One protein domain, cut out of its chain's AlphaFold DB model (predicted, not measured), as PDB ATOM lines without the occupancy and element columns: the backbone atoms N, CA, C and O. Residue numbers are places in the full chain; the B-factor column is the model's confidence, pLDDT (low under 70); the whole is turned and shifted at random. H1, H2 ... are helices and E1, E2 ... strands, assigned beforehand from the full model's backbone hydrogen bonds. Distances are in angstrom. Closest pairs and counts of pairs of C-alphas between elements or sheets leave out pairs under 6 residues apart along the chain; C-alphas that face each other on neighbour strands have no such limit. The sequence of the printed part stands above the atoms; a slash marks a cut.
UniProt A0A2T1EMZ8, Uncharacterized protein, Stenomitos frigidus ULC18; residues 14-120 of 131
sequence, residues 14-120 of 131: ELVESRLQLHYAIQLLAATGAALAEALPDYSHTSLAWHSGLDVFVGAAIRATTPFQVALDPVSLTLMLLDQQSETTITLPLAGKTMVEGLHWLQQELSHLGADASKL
ATOM      1  N   GLU A  14     125.325 132.820 109.082       92.00
ATOM      2  CA  GLU A  14     124.216 132.313 109.904       92.00
ATOM      3  C   GLU A  14     124.049 133.123 111.199       92.00
ATOM      4  O   GLU A  14     122.983 133.126 111.801       92.00
ATOM      5  N   LEU A  15     125.089 133.861 111.605       90.75
ATOM      6  CA  LEU A  15     125.112 134.670 112.825       90.75
ATOM      7  C   LEU A  15     124.782 136.149 112.583       90.75
ATOM      8  O   LEU A  15     124.955 136.961 113.490       90.75
ATOM      9  N   VAL A  16     124.372 136.539 111.371       93.88
ATOM     10  CA  VAL A  16     124.153 137.955 111.024       93.88
ATOM     11  C   VAL A  16     123.111 138.600 111.932       93.88
ATOM     12  O   VAL A  16     123.423 139.612 112.560       93.88
ATOM     13  N   GLU A  17     121.939 137.982 112.068       91.94
ATOM     14  CA  GLU A  17     120.852 138.525 112.889       91.94
ATOM     15  C   GLU A  17     121.226 138.571 114.371       91.94
ATOM     16  O   GLU A  17     121.104 139.616 115.008       91.94
ATOM     17  N   SER A  18     121.779 137.483 114.915       92.00
ATOM     18  CA  SER A  18     122.215 137.441 116.317       92.00
ATOM     19  C   SER A  18     123.302 138.476 116.612       92.00
ATOM     20  O   SER A  18     123.251 139.150 117.638       92.00
ATOM     21  N   ARG A  19     124.270 138.661 115.702       92.44
ATOM     22  CA  ARG A  19     125.318 139.681 115.848       92.44
ATOM     23  C   ARG A  19     124.733 141.089 115.811       92.44
ATOM     24  O   ARG A  19     125.193 141.940 116.566       92.44
ATOM     25  N   LEU A  20     123.755 141.340 114.943       93.81
ATOM     26  CA  LEU A  20     123.109 142.643 114.828       93.81
ATOM     27  C   LEU A  20     122.291 142.968 116.087       93.81
ATOM     28  O   LEU A  20     122.439 144.050 116.651       93.81
ATOM     29  N   GLN A  21     121.503 142.010 116.576       93.62
ATOM     30  CA  GLN A  21     120.754 142.148 117.827       93.62
ATOM     31  C   GLN A  21     121.686 142.386 119.019       93.62
ATOM     32  O   GLN A  21     121.462 143.314 119.796       93.62
ATOM     33  N   LEU A  22     122.769 141.609 119.129       95.00
ATOM     34  CA  LEU A  22     123.769 141.787 120.181       95.00
ATOM     35  C   LEU A  22     124.468 143.150 120.082       95.00
ATOM     36  O   LEU A  22     124.640 143.816 121.099       95.00
ATOM     37  N   HIS A  23     124.843 143.582 118.873       93.38
ATOM     38  CA  HIS A  23     125.456 144.892 118.636       93.38
ATOM     39  C   HIS A  23     124.576 146.019 119.176       93.38
ATOM     40  O   HIS A  23     125.064 146.881 119.902       93.38
ATOM     41  N   TYR A  24     123.281 145.973 118.869       91.56
ATOM     42  CA  TYR A  24     122.320 146.945 119.371       91.56
ATOM     43  C   TYR A  24     122.158 146.854 120.890       91.56
ATOM     44  O   TYR A  24     122.289 147.865 121.573       91.56
ATOM     45  N   ALA A  25     121.946 145.662 121.448       95.12
ATOM     46  CA  ALA A  25     121.785 145.493 122.893       95.12
ATOM     47  C   ALA A  25     122.990 146.033 123.692       95.12
ATOM     48  O   ALA A  25     122.818 146.715 124.702       95.12
ATOM     49  N   ILE A  26     124.212 145.808 123.199       94.88
ATOM     50  CA  ILE A  26     125.460 146.307 123.793       94.88
ATOM     51  C   ILE A  26     125.524 147.842 123.842       94.88
ATOM     52  O   ILE A  26     126.118 148.397 124.772       94.88
ATOM     53  N   GLN A  27     124.893 148.549 122.899       93.19
ATOM     54  CA  GLN A  27     124.898 150.017 122.897       93.19
ATOM     55  C   GLN A  27     124.226 150.610 124.141       93.19
ATOM     56  O   GLN A  27     124.621 151.696 124.558       93.19
ATOM     57  N   LEU A  28     123.288 149.901 124.784       94.50
ATOM     58  CA  LEU A  28     122.680 150.341 126.049       94.50
ATOM     59  C   LEU A  28     123.718 150.409 127.185       94.50
ATOM     60  O   LEU A  28     123.747 151.375 127.950       94.50
ATOM     61  N   LEU A  29     124.620 149.424 127.262       95.62
ATOM     62  CA  LEU A  29     125.680 149.384 128.275       95.62
ATOM     63  C   LEU A  29     126.714 150.483 128.008       95.62
ATOM     64  O   LEU A  29     127.064 151.242 128.912       95.62
ATOM     65  N   ALA A  30     127.159 150.599 126.753       93.31
ATOM     66  CA  ALA A  30     128.141 151.601 126.347       93.31
ATOM     67  C   ALA A  30     127.617 153.035 126.549       93.31
ATOM     68  O   ALA A  30     128.342 153.886 127.066       93.31
ATOM     69  N   ALA A  31     126.347 153.294 126.209       93.44
ATOM     70  CA  ALA A  31     125.699 154.583 126.450       93.44
ATOM     71  C   ALA A  31     125.636 154.916 127.947       93.44
ATOM     72  O   ALA A  31     125.854 156.065 128.324       93.44
ATOM     73  N   THR A  32     125.402 153.915 128.805       95.75
ATOM     74  CA  THR A  32     125.408 154.114 130.262       95.75
ATOM     75  C   THR A  32     126.781 154.521 130.767       95.75
ATOM     76  O   THR A  32     126.897 155.509 131.491       95.75
ATOM     77  N   GLY A  33     127.823 153.796 130.354       95.56
ATOM     78  CA  GLY A  33     129.201 154.132 130.700       95.56
ATOM     79  C   GLY A  33     129.571 155.543 130.244       95.56
ATOM     80  O   GLY A  33     130.028 156.353 131.045       95.56
ATOM     81  N   ALA A  34     129.276 155.881 128.988       94.25
ATOM     82  CA  ALA A  34     129.552 157.204 128.428       94.25
ATOM     83  C   ALA A  34     128.817 158.347 129.151       94.25
ATOM     84  O   ALA A  34     129.357 159.445 129.269       94.25
ATOM     85  N   ALA A  35     127.587 158.111 129.613       94.88
ATOM     86  CA  ALA A  35     126.759 159.141 130.231       94.88
ATOM     87  C   ALA A  35     127.006 159.316 131.739       94.88
ATOM     88  O   ALA A  35     126.872 160.431 132.253       94.88
ATOM     89  N   LEU A  36     127.298 158.226 132.456       96.06
ATOM     90  CA  LEU A  36     127.200 158.183 133.920       96.06
ATOM     91  C   LEU A  36     128.461 157.698 134.636       96.06
ATOM     92  O   LEU A  36     128.588 157.942 135.838       96.06
ATOM     93  N   ALA A  37     129.374 157.004 133.955       96.31
ATOM     94  CA  ALA A  37     130.605 156.559 134.597       96.31
ATOM     95  C   ALA A  37     131.580 157.729 134.792       96.31
ATOM     96  O   ALA A  37     131.511 158.761 134.122       96.31
ATOM     97  N   GLU A  38     132.523 157.559 135.718       95.94
ATOM     98  CA  GLU A  38     133.645 158.484 135.844       95.94
ATOM     99  C   GLU A  38     134.472 158.462 134.552       95.94
ATOM    100  O   GLU A  38     134.950 157.409 134.130       95.94
ATOM    101  N   ALA A  39     134.629 159.624 133.919       95.25
ATOM    102  CA  ALA A  39     135.379 159.730 132.679       95.25
ATOM    103  C   ALA A  39     136.866 159.430 132.920       95.25
ATOM    104  O   ALA A  39     137.527 160.069 133.739       95.25
ATOM    105  N   LEU A  40     137.391 158.474 132.158       95.19
ATOM    106  CA  LEU A  40     138.798 158.077 132.181       95.19
ATOM    107  C   LEU A  40     139.537 158.612 130.942       95.19
ATOM    108  O   LEU A  40     138.938 158.625 129.860       95.19
ATOM    109  N   PRO A  41     140.824 159.015 131.054       95.69
ATOM    110  CA  PRO A  41     141.586 159.602 129.943       95.69
ATOM    111  C   PRO A  41     141.686 158.726 128.689       95.69
ATOM    112  O   PRO A  41     141.841 159.242 127.586       95.69
ATOM    113  N   ASP A  42     141.601 157.407 128.852       95.50
ATOM    114  CA  ASP A  42     141.692 156.407 127.786       95.50
ATOM    115  C   ASP A  42     140.322 155.958 127.244       95.50
ATOM    116  O   ASP A  42     140.251 155.021 126.453       95.50
ATOM    117  N   TYR A  43     139.230 156.603 127.673       92.56
ATOM    118  CA  TYR A  43     137.851 156.252 127.313       92.56
ATOM    119  C   TYR A  43     137.374 154.853 127.751       92.56
ATOM    120  O   TYR A  43     136.261 154.445 127.400       92.56
ATOM    121  N   SER A  44     138.133 154.140 128.590       93.81
ATOM    122  CA  SER A  44     137.783 152.786 129.053       93.81
ATOM    123  C   SER A  44     136.485 152.717 129.868       93.81
ATOM    124  O   SER A  44     135.853 151.666 129.929       93.81
ATOM    125  N   HIS A  45     136.005 153.843 130.398       93.25
ATOM    126  CA  HIS A  45     134.690 153.971 131.037       93.25
ATOM    127  C   HIS A  45     133.496 153.662 130.104       93.25
ATOM    128  O   HIS A  45     132.388 153.430 130.581       93.25
ATOM    129  N   THR A  46     133.718 153.625 128.785       92.62
ATOM    130  CA  THR A  46     132.725 153.214 127.768       92.62
ATOM    131  C   THR A  46     132.875 151.759 127.318       92.62
ATOM    132  O   THR A  46     132.060 151.258 126.542       92.62
ATOM    133  N   SER A  47     133.930 151.080 127.778       94.56
ATOM    134  CA  SER A  47     134.233 149.702 127.400       94.56
ATOM    135  C   SER A  47     133.359 148.697 128.148       94.56
ATOM    136  O   SER A  47     132.745 149.011 129.169       94.56
ATOM    137  N   LEU A  48     133.322 147.471 127.626       96.31
ATOM    138  CA  LEU A  48     132.658 146.337 128.254       96.31
ATOM    139  C   LEU A  48     133.689 145.277 128.626       96.31
ATOM    140  O   LEU A  48     134.588 144.975 127.838       96.31
ATOM    141  N   ALA A  49     133.515 144.681 129.797       96.62
ATOM    142  CA  ALA A  49     134.277 143.527 130.248       96.62
ATOM    143  C   ALA A  49     133.416 142.259 130.200       96.62
ATOM    144  O   ALA A  49     132.190 142.319 130.287       96.62
ATOM    145  N   TRP A  50     134.066 141.101 130.083       96.75
ATOM    146  CA  TRP A  50     133.417 139.809 130.297       96.75
ATOM    147  C   TRP A  50     133.469 139.443 131.779       96.75
ATOM    148  O   TRP A  50     134.553 139.420 132.365       96.75
ATOM    149  N   HIS A  51     132.324 139.122 132.375       96.69
ATOM    150  CA  HIS A  51     132.247 138.622 133.744       96.69
ATOM    151  C   HIS A  51     132.098 137.098 133.744       96.69
ATOM    152  O   HIS A  51     130.993 136.566 133.651       96.69
ATOM    153  N   SER A  52     133.212 136.380 133.894       93.25
ATOM    154  CA  SER A  52     133.262 134.915 133.757       93.25
ATOM    155  C   SER A  52     132.471 134.129 134.803       93.25
ATOM    156  O   SER A  52     132.214 132.954 134.598       93.25
ATOM    157  N   GLY A  53     132.124 134.730 135.945       94.44
ATOM    158  CA  GLY A  53     131.286 134.063 136.951       94.44
ATOM    159  C   GLY A  53     129.799 134.035 136.588       94.44
ATOM    160  O   GLY A  53     129.060 133.222 137.127       94.44
ATOM    161  N   LEU A  54     129.376 134.928 135.689       95.06
ATOM    162  CA  LEU A  54     127.980 135.094 135.274       95.06
ATOM    163  C   LEU A  54     127.784 134.808 133.779       95.06
ATOM    164  O   LEU A  54     126.654 134.649 133.342       95.06
ATOM    165  N   ASP A  55     128.874 134.759 133.008       96.38
ATOM    166  CA  ASP A  55     128.888 134.661 131.549       96.38
ATOM    167  C   ASP A  55     128.116 135.796 130.850       96.38
ATOM    168  O   ASP A  55     127.329 135.590 129.926       96.38
ATOM    169  N   VAL A  56     128.372 137.032 131.293       98.06
ATOM    170  CA  VAL A  56     127.705 138.247 130.795       98.06
ATOM    171  C   VAL A  56     128.716 139.336 130.436       98.06
ATOM    172  O   VAL A  56     129.825 139.392 130.977       98.06
ATOM    173  N   PHE A  57     128.316 140.252 129.553       98.38
ATOM    174  CA  PHE A  57     129.008 141.530 129.390       98.38
ATOM    175  C   PHE A  57     128.638 142.470 130.531       98.38
ATOM    176  O   PHE A  57     127.468 142.548 130.891       98.38
ATOM    177  N   VAL A  58     129.601 143.220 131.060       98.31
ATOM    178  CA  VAL A  58     129.383 144.205 132.129       98.31
ATOM    179  C   VAL A  58     130.056 145.525 131.759       98.31
ATOM    180  O   VAL A  58     131.189 145.537 131.274       98.31
ATOM    181  N   GLY A  59     129.350 146.636 131.967       97.31
ATOM    182  CA  GLY A  59     129.885 147.990 131.812       97.31
ATOM    183  C   GLY A  59     130.624 148.502 133.054       97.31
ATOM    184  O   GLY A  59     130.799 147.799 134.053       97.31
ATOM    185  N   ALA A  60     131.045 149.765 133.011       96.50
ATOM    186  CA  ALA A  60     131.673 150.423 134.154       96.50
ATOM    187  C   ALA A  60     130.725 150.523 135.367       96.50
ATOM    188  O   ALA A  60     129.506 150.631 135.221       96.50
ATOM    189  N   ALA A  61     131.300 150.522 136.573       96.75
ATOM    190  CA  ALA A  61     130.561 150.796 137.802       96.75
ATOM    191  C   ALA A  61     130.074 152.248 137.831       96.75
ATOM    192  O   ALA A  61     130.854 153.185 137.638       96.75
ATOM    193  N   ILE A  62     128.785 152.427 138.104       97.56
ATOM    194  CA  ILE A  62     128.139 153.731 138.168       97.56
ATOM    195  C   ILE A  62     128.007 154.153 139.627       97.56
ATOM    196  O   ILE A  62     127.450 153.438 140.464       97.56
ATOM    197  N   ARG A  63     128.531 155.343 139.935       96.06
ATOM    198  CA  ARG A  63     128.364 155.971 141.248       96.06
ATOM    199  C   ARG A  63     127.022 156.698 141.271       96.06
ATOM    200  O   ARG A  63     126.844 157.699 140.585       96.06
ATOM    201  N   ALA A  64     126.101 156.190 142.074       96.00
ATOM    202  CA  ALA A  64     124.801 156.785 142.354       96.00
ATOM    203  C   ALA A  64     124.503 156.642 143.856       96.00
ATOM    204  O   ALA A  64     125.348 156.136 144.599       96.00
ATOM    205  N   THR A  65     123.319 157.068 144.308       97.19
ATOM    206  CA  THR A  65     122.872 156.823 145.692       97.19
ATOM    207  C   THR A  65     122.969 155.338 146.043       97.19
ATOM    208  O   THR A  65     123.477 154.994 147.109       97.19
ATOM    209  N   THR A  66     122.567 154.475 145.108       97.12
ATOM    210  CA  THR A  66     122.800 153.029 145.156       97.12
ATOM    211  C   THR A  66     123.733 152.653 144.003       97.12
ATOM    212  O   THR A  66     123.294 152.697 142.856       97.12
ATOM    213  N   PRO A  67     125.017 152.329 144.251       97.31
ATOM    214  CA  PRO A  67     125.955 151.967 143.187       97.31
ATOM    215  C   PRO A  67     125.561 150.677 142.462       97.31
ATOM    216  O   PRO A  67     125.093 149.731 143.095       97.31
ATOM    217  N   PHE A  68     125.795 150.629 141.150       98.06
ATOM    218  CA  PHE A  68     125.398 149.501 140.303       98.06
ATOM    219  C   PHE A  68     126.298 149.351 139.068       98.06
ATOM    220  O   PHE A  68     127.086 150.242 138.735       98.06
ATOM    221  N   GLN A  69     126.136 148.241 138.353       98.12
ATOM    222  CA  GLN A  69     126.640 148.031 136.994       98.12
ATOM    223  C   GLN A  69     125.505 147.600 136.067       98.12
ATOM    224  O   GLN A  69     124.575 146.919 136.489       98.12
ATOM    225  N   VAL A  70     125.591 147.973 134.791       98.25
ATOM    226  CA  VAL A  70     124.700 147.436 133.751       98.25
ATOM    227  C   VAL A  70     125.390 146.256 133.082       98.25
ATOM    228  O   VAL A  70     126.562 146.356 132.704       98.25
ATOM    229  N   ALA A  71     124.664 145.158 132.919       98.56
ATOM    230  CA  ALA A  71     125.151 143.932 132.311       98.56
ATOM    231  C   ALA A  71     124.194 143.397 131.237       98.56
ATOM    232  O   ALA A  71     123.014 143.742 131.211       98.56
ATOM    233  N   LEU A  72     124.706 142.557 130.339       98.56
ATOM    234  CA  LEU A  72     123.950 141.918 129.266       98.56
ATOM    235  C   LEU A  72     124.357 140.454 129.149       98.56
ATOM    236  O   LEU A  72     125.521 140.156 128.873       98.56
ATOM    237  N   ASP A  73     123.386 139.557 129.284       97.94
ATOM    238  CA  ASP A  73     123.539 138.161 128.889       97.94
ATOM    239  C   ASP A  73     123.394 138.080 127.358       97.94
ATOM    240  O   ASP A  73     122.315 138.378 126.829       97.94
ATOM    241  N   PRO A  74     124.455 137.703 126.622       95.50
ATOM    242  CA  PRO A  74     124.418 137.641 125.166       95.50
ATOM    243  C   PRO A  74     123.641 136.436 124.617       95.50
ATOM    244  O   PRO A  74     123.303 136.442 123.434       95.50
ATOM    245  N   VAL A  75     123.378 135.407 125.429       93.88
ATOM    246  CA  VAL A  75     122.664 134.193 125.013       93.88
ATOM    247  C   VAL A  75     121.158 134.416 125.080       93.88
ATOM    248  O   VAL A  75     120.455 134.154 124.104       93.88
ATOM    249  N   SER A  76     120.657 134.920 126.211       95.88
ATOM    250  CA  SER A  76     119.225 135.212 126.382       95.88
ATOM    251  C   SER A  76     118.817 136.606 125.895       95.88
ATOM    252  O   SER A  76     117.625 136.903 125.821       95.88
ATOM    253  N   LEU A  77     119.793 137.456 125.549       96.62
ATOM    254  CA  LEU A  77     119.593 138.867 125.218       96.62
ATOM    255  C   LEU A  77     118.860 139.611 126.352       96.62
ATOM    256  O   LEU A  77     117.899 140.350 126.125       96.62
ATOM    257  N   THR A  78     119.310 139.389 127.589       98.31
ATOM    258  CA  THR A  78     118.710 139.966 128.802       98.31
ATOM    259  C   THR A  78     119.604 141.052 129.380       98.31
ATOM    260  O   THR A  78     120.754 140.800 129.739       98.31
ATOM    261  N   LEU A  79     119.062 142.266 129.484       98.38
ATOM    262  CA  LEU A  79     119.693 143.395 130.162       98.38
ATOM    263  C   LEU A  79     119.498 143.254 131.675       98.38
ATOM    264  O   LEU A  79     118.428 142.844 132.122       98.38
ATOM    265  N   MET A  80     120.512 143.582 132.468       98.50
ATOM    266  CA  MET A  80     120.530 143.359 133.914       98.50
ATOM    267  C   MET A  80     121.161 144.548 134.635       98.50
ATOM    268  O   MET A  80     122.082 145.174 134.108       98.50
ATOM    269  N   LEU A  81     120.702 144.821 135.857       98.50
ATOM    270  CA  LEU A  81     121.418 145.675 136.804       98.50
ATOM    271  C   LEU A  81     122.017 144.811 137.907       98.50
ATOM    272  O   LEU A  81     121.305 144.046 138.561       98.50
ATOM    273  N   LEU A  82     123.320 144.953 138.107       98.56
ATOM    274  CA  LEU A  82     124.078 144.256 139.135       98.56
ATOM    275  C   LEU A  82     124.379 145.213 140.287       98.56
ATOM    276  O   LEU A  82     124.690 146.386 140.048       98.56
ATOM    277  N   ASP A  83     124.309 144.720 141.519       97.31
ATOM    278  CA  ASP A  83     124.784 145.456 142.690       97.31
ATOM    279  C   ASP A  83     126.317 145.364 142.854       97.31
ATOM    280  O   ASP A  83     127.042 144.843 142.003       97.31
ATOM    281  N   GLN A  84     126.836 145.885 143.968       95.06
ATOM    282  CA  GLN A  84     128.273 145.860 144.269       95.06
ATOM    283  C   GLN A  84     128.834 144.451 144.516       95.06
ATOM    284  O   GLN A  84     130.051 144.267 144.486       95.06
ATOM    285  N   GLN A  85     127.973 143.473 144.788       96.12
ATOM    286  CA  GLN A  85     128.322 142.069 144.985       96.12
ATOM    287  C   GLN A  85     128.197 141.268 143.680       96.12
ATOM    288  O   GLN A  85     128.461 140.071 143.681       96.12
ATOM    289  N   SER A  86     127.888 141.935 142.558       96.06
ATOM    290  CA  SER A  86     127.574 141.311 141.267       96.06
ATOM    291  C   SER A  86     126.313 140.443 141.300       96.06
ATOM    292  O   SER A  86     126.139 139.579 140.444       96.06
ATOM    293  N   GLU A  87     125.414 140.687 142.254       97.12
ATOM    294  CA  GLU A  87     124.114 140.032 142.304       97.12
ATOM    295  C   GLU A  87     123.118 140.786 141.422       97.12
ATOM    296  O   GLU A  87     123.069 142.022 141.388       97.12
ATOM    297  N   THR A  88     122.308 140.034 140.683       97.81
ATOM    298  CA  THR A  88     121.296 140.608 139.796       97.81
ATOM    299  C   THR A  88     120.142 141.180 140.611       97.81
ATOM    300  O   THR A  88     119.421 140.452 141.292       97.81
ATOM    301  N   THR A  89     119.919 142.485 140.484       97.44
ATOM    302  CA  THR A  89     118.833 143.199 141.173       97.44
ATOM    303  C   THR A  89     117.548 143.234 140.348       97.44
ATOM    304  O   THR A  89     116.462 143.012 140.878       97.44
ATOM    305  N   ILE A  90     117.661 143.487 139.042       98.12
ATOM    306  CA  ILE A  90     116.530 143.525 138.111       98.12
ATOM    307  C   ILE A  90     116.984 143.196 136.688       98.12
ATOM    308  O   ILE A  90     118.142 143.416 136.322       98.12
ATOM    309  N   THR A  91     116.061 142.670 135.880       98.50
ATOM    310  CA  THR A  91     116.323 142.220 134.510       98.50
ATOM    311  C   THR A  91     115.253 142.670 133.522       98.50
ATOM    312  O   THR A  91     114.074 142.740 133.872       98.50
ATOM    313  N   LEU A  92     115.644 142.835 132.261       98.44
ATOM    314  CA  LEU A  92     114.762 143.078 131.127       98.44
ATOM    315  C   LEU A  92     115.144 142.166 129.949       98.44
ATOM    316  O   LEU A  92     116.174 142.399 129.310       98.44
ATOM    317  N   PRO A  93     114.309 141.176 129.589       97.94
ATOM    318  CA  PRO A  93     114.454 140.470 128.320       97.94
ATOM    319  C   PRO A  93     114.268 141.450 127.155       97.94
ATOM    320  O   PRO A  93     113.236 142.124 127.082       97.94
ATOM    321  N   LEU A  94     115.241 141.540 126.245       96.56
ATOM    322  CA  LEU A  94     115.190 142.466 125.103       96.56
ATOM    323  C   LEU A  94     114.508 141.863 123.870       96.56
ATOM    324  O   LEU A  94     114.181 142.593 122.935       96.56
ATOM    325  N   ALA A  95     114.267 140.550 123.854       92.62
ATOM    326  CA  ALA A  95     113.566 139.893 122.759       92.62
ATOM    327  C   ALA A  95     112.191 140.546 122.513       92.62
ATOM    328  O   ALA A  95     111.364 140.660 123.419       92.62
ATOM    329  N   GLY A  96     111.960 140.995 121.276       91.81
ATOM    330  CA  GLY A  96     110.730 141.683 120.875       91.81
ATOM    331  C   GLY A  96     110.617 143.142 121.331       91.81
ATOM    332  O   GLY A  96     109.589 143.761 121.062       91.81
ATOM    333  N   LYS A  97     111.639 143.707 121.989       94.06
ATOM    334  CA  LYS A  97     111.683 145.122 122.377       94.06
ATOM    335  C   LYS A  97     112.472 145.945 121.375       94.06
ATOM    336  O   LYS A  97     113.463 145.505 120.794       94.06
ATOM    337  N   THR A  98     112.049 147.186 121.216       91.75
ATOM    338  CA  THR A  98     112.795 148.211 120.498       91.75
ATOM    339  C   THR A  98     113.921 148.773 121.366       91.75
ATOM    340  O   THR A  98     113.878 148.732 122.597       91.75
ATOM    341  N   MET A  99     114.911 149.389 120.717       88.62
ATOM    342  CA  MET A  99     115.978 150.124 121.404       88.62
ATOM    343  C   MET A  99     115.429 151.204 122.344       88.62
ATOM    344  O   MET A  99     115.934 151.391 123.445       88.62
ATOM    345  N   VAL A 100     114.373 151.903 121.915       90.81
ATOM    346  CA  VAL A 100     113.738 152.975 122.694       90.81
ATOM    347  C   VAL A 100     113.088 152.419 123.957       90.81
ATOM    348  O   VAL A 100     113.229 153.012 125.019       90.81
ATOM    349  N   GLU A 101     112.419 151.268 123.872       94.19
ATOM    350  CA  GLU A 101     111.847 150.610 125.051       94.19
ATOM    351  C   GLU A 101     112.933 150.149 126.027       94.19
ATOM    352  O   GLU A 101     112.784 150.346 127.231       94.19
ATOM    353  N   GLY A 102     114.039 149.592 125.520       94.75
ATOM    354  CA  GLY A 102     115.194 149.232 126.349       94.75
ATOM    355  C   GLY A 102     115.819 150.447 127.041       94.75
ATOM    356  O   GLY A 102     116.097 150.404 128.237       94.75
ATOM    357  N   LEU A 103     115.974 151.555 126.311       93.88
ATOM    358  CA  LEU A 103     116.504 152.811 126.838       93.88
ATOM    359  C   LEU A 103     115.585 153.424 127.901       93.88
ATOM    360  O   LEU A 103     116.069 153.820 128.956       93.88
ATOM    361  N   HIS A 104     114.277 153.492 127.646       95.25
ATOM    362  CA  HIS A 104     113.308 154.030 128.603       95.25
ATOM    363  C   HIS A 104     113.255 153.202 129.883       95.25
ATOM    364  O   HIS A 104     113.256 153.776 130.968       95.25
ATOM    365  N   TRP A 105     113.242 151.871 129.765       97.06
ATOM    366  CA  TRP A 105     113.312 150.998 130.933       97.06
ATOM    367  C   TRP A 105     114.576 151.283 131.746       97.06
ATOM    368  O   TRP A 105     114.505 151.499 132.951       97.06
ATOM    369  N   LEU A 106     115.725 151.378 131.074       96.44
ATOM    370  CA  LEU A 106     116.984 151.660 131.743       96.44
ATOM    371  C   LEU A 106     116.927 153.025 132.447       96.44
ATOM    372  O   LEU A 106     117.205 153.101 133.636       96.44
ATOM    373  N   GLN A 107     116.471 154.086 131.776       96.62
ATOM    374  CA  GLN A 107     116.307 155.411 132.388       96.62
ATOM    375  C   GLN A 107     115.431 155.388 133.651       96.62
ATOM    376  O   GLN A 107     115.752 156.068 134.631       96.62
ATOM    377  N   GLN A 108     114.341 154.616 133.643       97.50
ATOM    378  CA  GLN A 108     113.462 154.456 134.803       97.50
ATOM    379  C   GLN A 108     114.211 153.822 135.977       97.50
ATOM    380  O   GLN A 108     114.251 154.406 137.061       97.50
ATOM    381  N   GLU A 109     114.878 152.688 135.754       97.75
ATOM    382  CA  GLU A 109     115.595 151.995 136.828       97.75
ATOM    383  C   GLU A 109     116.808 152.783 137.333       97.75
ATOM    384  O   GLU A 109     117.035 152.879 138.539       97.75
ATOM    385  N   LEU A 110     117.552 153.442 136.440       96.44
ATOM    386  CA  LEU A 110     118.686 154.276 136.842       96.44
ATOM    387  C   LEU A 110     118.239 155.469 137.702       96.44
ATOM    388  O   LEU A 110     118.945 155.851 138.637       96.44
ATOM    389  N   SER A 111     117.049 156.018 137.437       96.69
ATOM    390  CA  SER A 111     116.457 157.070 138.273       96.69
ATOM    391  C   SER A 111     116.126 156.556 139.677       96.69
ATOM    392  O   SER A 111     116.400 157.249 140.657       96.69
ATOM    393  N   HIS A 112     115.596 155.332 139.801       96.81
ATOM    394  CA  HIS A 112     115.330 154.704 141.102       96.81
ATOM    395  C   HIS A 112     116.609 154.476 141.922       96.81
ATOM    396  O   HIS A 112     116.582 154.582 143.147       96.81
ATOM    397  N   LEU A 113     117.738 154.223 141.254       96.81
ATOM    398  CA  LEU A 113     119.053 154.062 141.888       96.81
ATOM    399  C   LEU A 113     119.739 155.400 142.229       96.81
ATOM    400  O   LEU A 113     120.815 155.418 142.832       96.81
ATOM    401  N   GLY A 114     119.111 156.529 141.885       97.00
ATOM    402  CA  GLY A 114     119.607 157.872 142.175       97.00
ATOM    403  C   GLY A 114     120.651 158.385 141.182       97.00
ATOM    404  O   GLY A 114     121.415 159.286 141.523       97.00
ATOM    405  N   ALA A 115     120.721 157.813 139.977       96.38
ATOM    406  CA  ALA A 115     121.523 158.358 138.887       96.38
ATOM    407  C   ALA A 115     120.733 159.409 138.090       96.38
ATOM    408  O   ALA A 115     119.507 159.363 137.995       96.38
ATOM    409  N   ASP A 116     121.445 160.344 137.461       94.69
ATOM    410  CA  ASP A 116     120.846 161.330 136.557       94.69
ATOM    411  C   ASP A 116     120.571 160.710 135.179       94.69
ATOM    412  O   ASP A 116     121.307 160.914 134.209       94.69
ATOM    413  N   ALA A 117     119.501 159.919 135.102       91.38
ATOM    414  CA  ALA A 117     119.109 159.183 133.903       91.38
ATOM    415  C   ALA A 117     118.817 160.076 132.684       91.38
ATOM    416  O   ALA A 117     118.842 159.587 131.555       91.38
ATOM    417  N   SER A 118     118.591 161.382 132.878       90.75
ATOM    418  CA  SER A 118     118.376 162.330 131.776       90.75
ATOM    419  C   SER A 118     119.596 162.460 130.853       90.75
ATOM    420  O   SER A 118     119.457 162.815 129.683       90.75
ATOM    421  N   LYS A 119     120.788 162.107 131.355       91.06
ATOM    422  CA  LYS A 119     122.040 162.058 130.585       91.06
ATOM    423  C   LYS A 119     122.119 160.871 129.637       91.06
ATOM    424  O   LYS A 119     122.931 160.885 128.712       91.06
ATOM    425  N   LEU A 120     121.306 159.840 129.862       90.00
ATOM    426  CA  LEU A 120     121.288 158.656 129.021       90.00
ATOM    427  C   LEU A 120     120.516 158.965 127.737       90.00
ATOM    428  O   LEU A 120     119.310 158.752 127.642       90.00
TER     429      LEU A 120
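What this domain is: This is residues 14 to 120 of the 131 residues of an uncharacterized protein of Stenomitos frigidus ULC18 (UniProt A0A2T1EMZ8). A twisted antiparallel sheet of five strands has two helices, H1 and H2, side by side over one face, while no named helix covers the other face. The 107 printed residues hold two named helices and five named strands, in the order H1 E1 E2 E3 E4 E5 H2, a mixed class. The sheet's order is E1 - E2 - E3 - E4 - E5, a meander, each strand the antiparallel neighbour of the one before. The whole is compact, with a radius of gyration of the C-alphas of 13.0 A, and spans 42 by 27 by 25 A.

Where its parts are: The strands are E1, residues 49 to 51, 6.4 A; E2, 56 to 58, 6.3 A; E3, 69 to 73, 13.1 A; E4, 78 to 82, 12.4 A; and E5, 88 to 93, 13.4 A. H1, residues 16 to 36, measures 30.7 A from C-alpha 16 at (124.153, 137.955, 111.024). H2, residues 99 to 112, measures 20.2 A and ends at (115.330, 154.704, 141.102).

How they stand to each other: Hairpins join E1 and E2 (N 49 to O 58, 2.9 A), E2 and E3 (N 57 to O 72, 2.9 A), E3 and E4 (N 71 to O 80, 2.8 A), and E4 and E5 (N 79 to O 92, 2.9 A), within hydrogen-bond range. H1 is on the sheet at a height of 9.6 A, over E3 and along the strands; the closest C-alphas of H1 and E3, Leu 29 and Val 70, are 5.9 A apart. H2 is on the same face, over E4 and only just over E5, with 3 of its C-alphas. H1 touches H2 with residues 24 to 28 alone, C-alphas 28 and 103 being closest at 6.7 A; they run the same way at a shallow tilt of 32 degrees, only just short of steep. Every O i to N i+4 pair is within range in H2, and 15 of 17 in H1.

The domain as a whole: The C-alphas farthest apart, Glu 14 and Thr 65, are 43.4 A apart. The printed part has no cut. The link from H1 to E1 is long. No printed residue is under 70 in pLDDT.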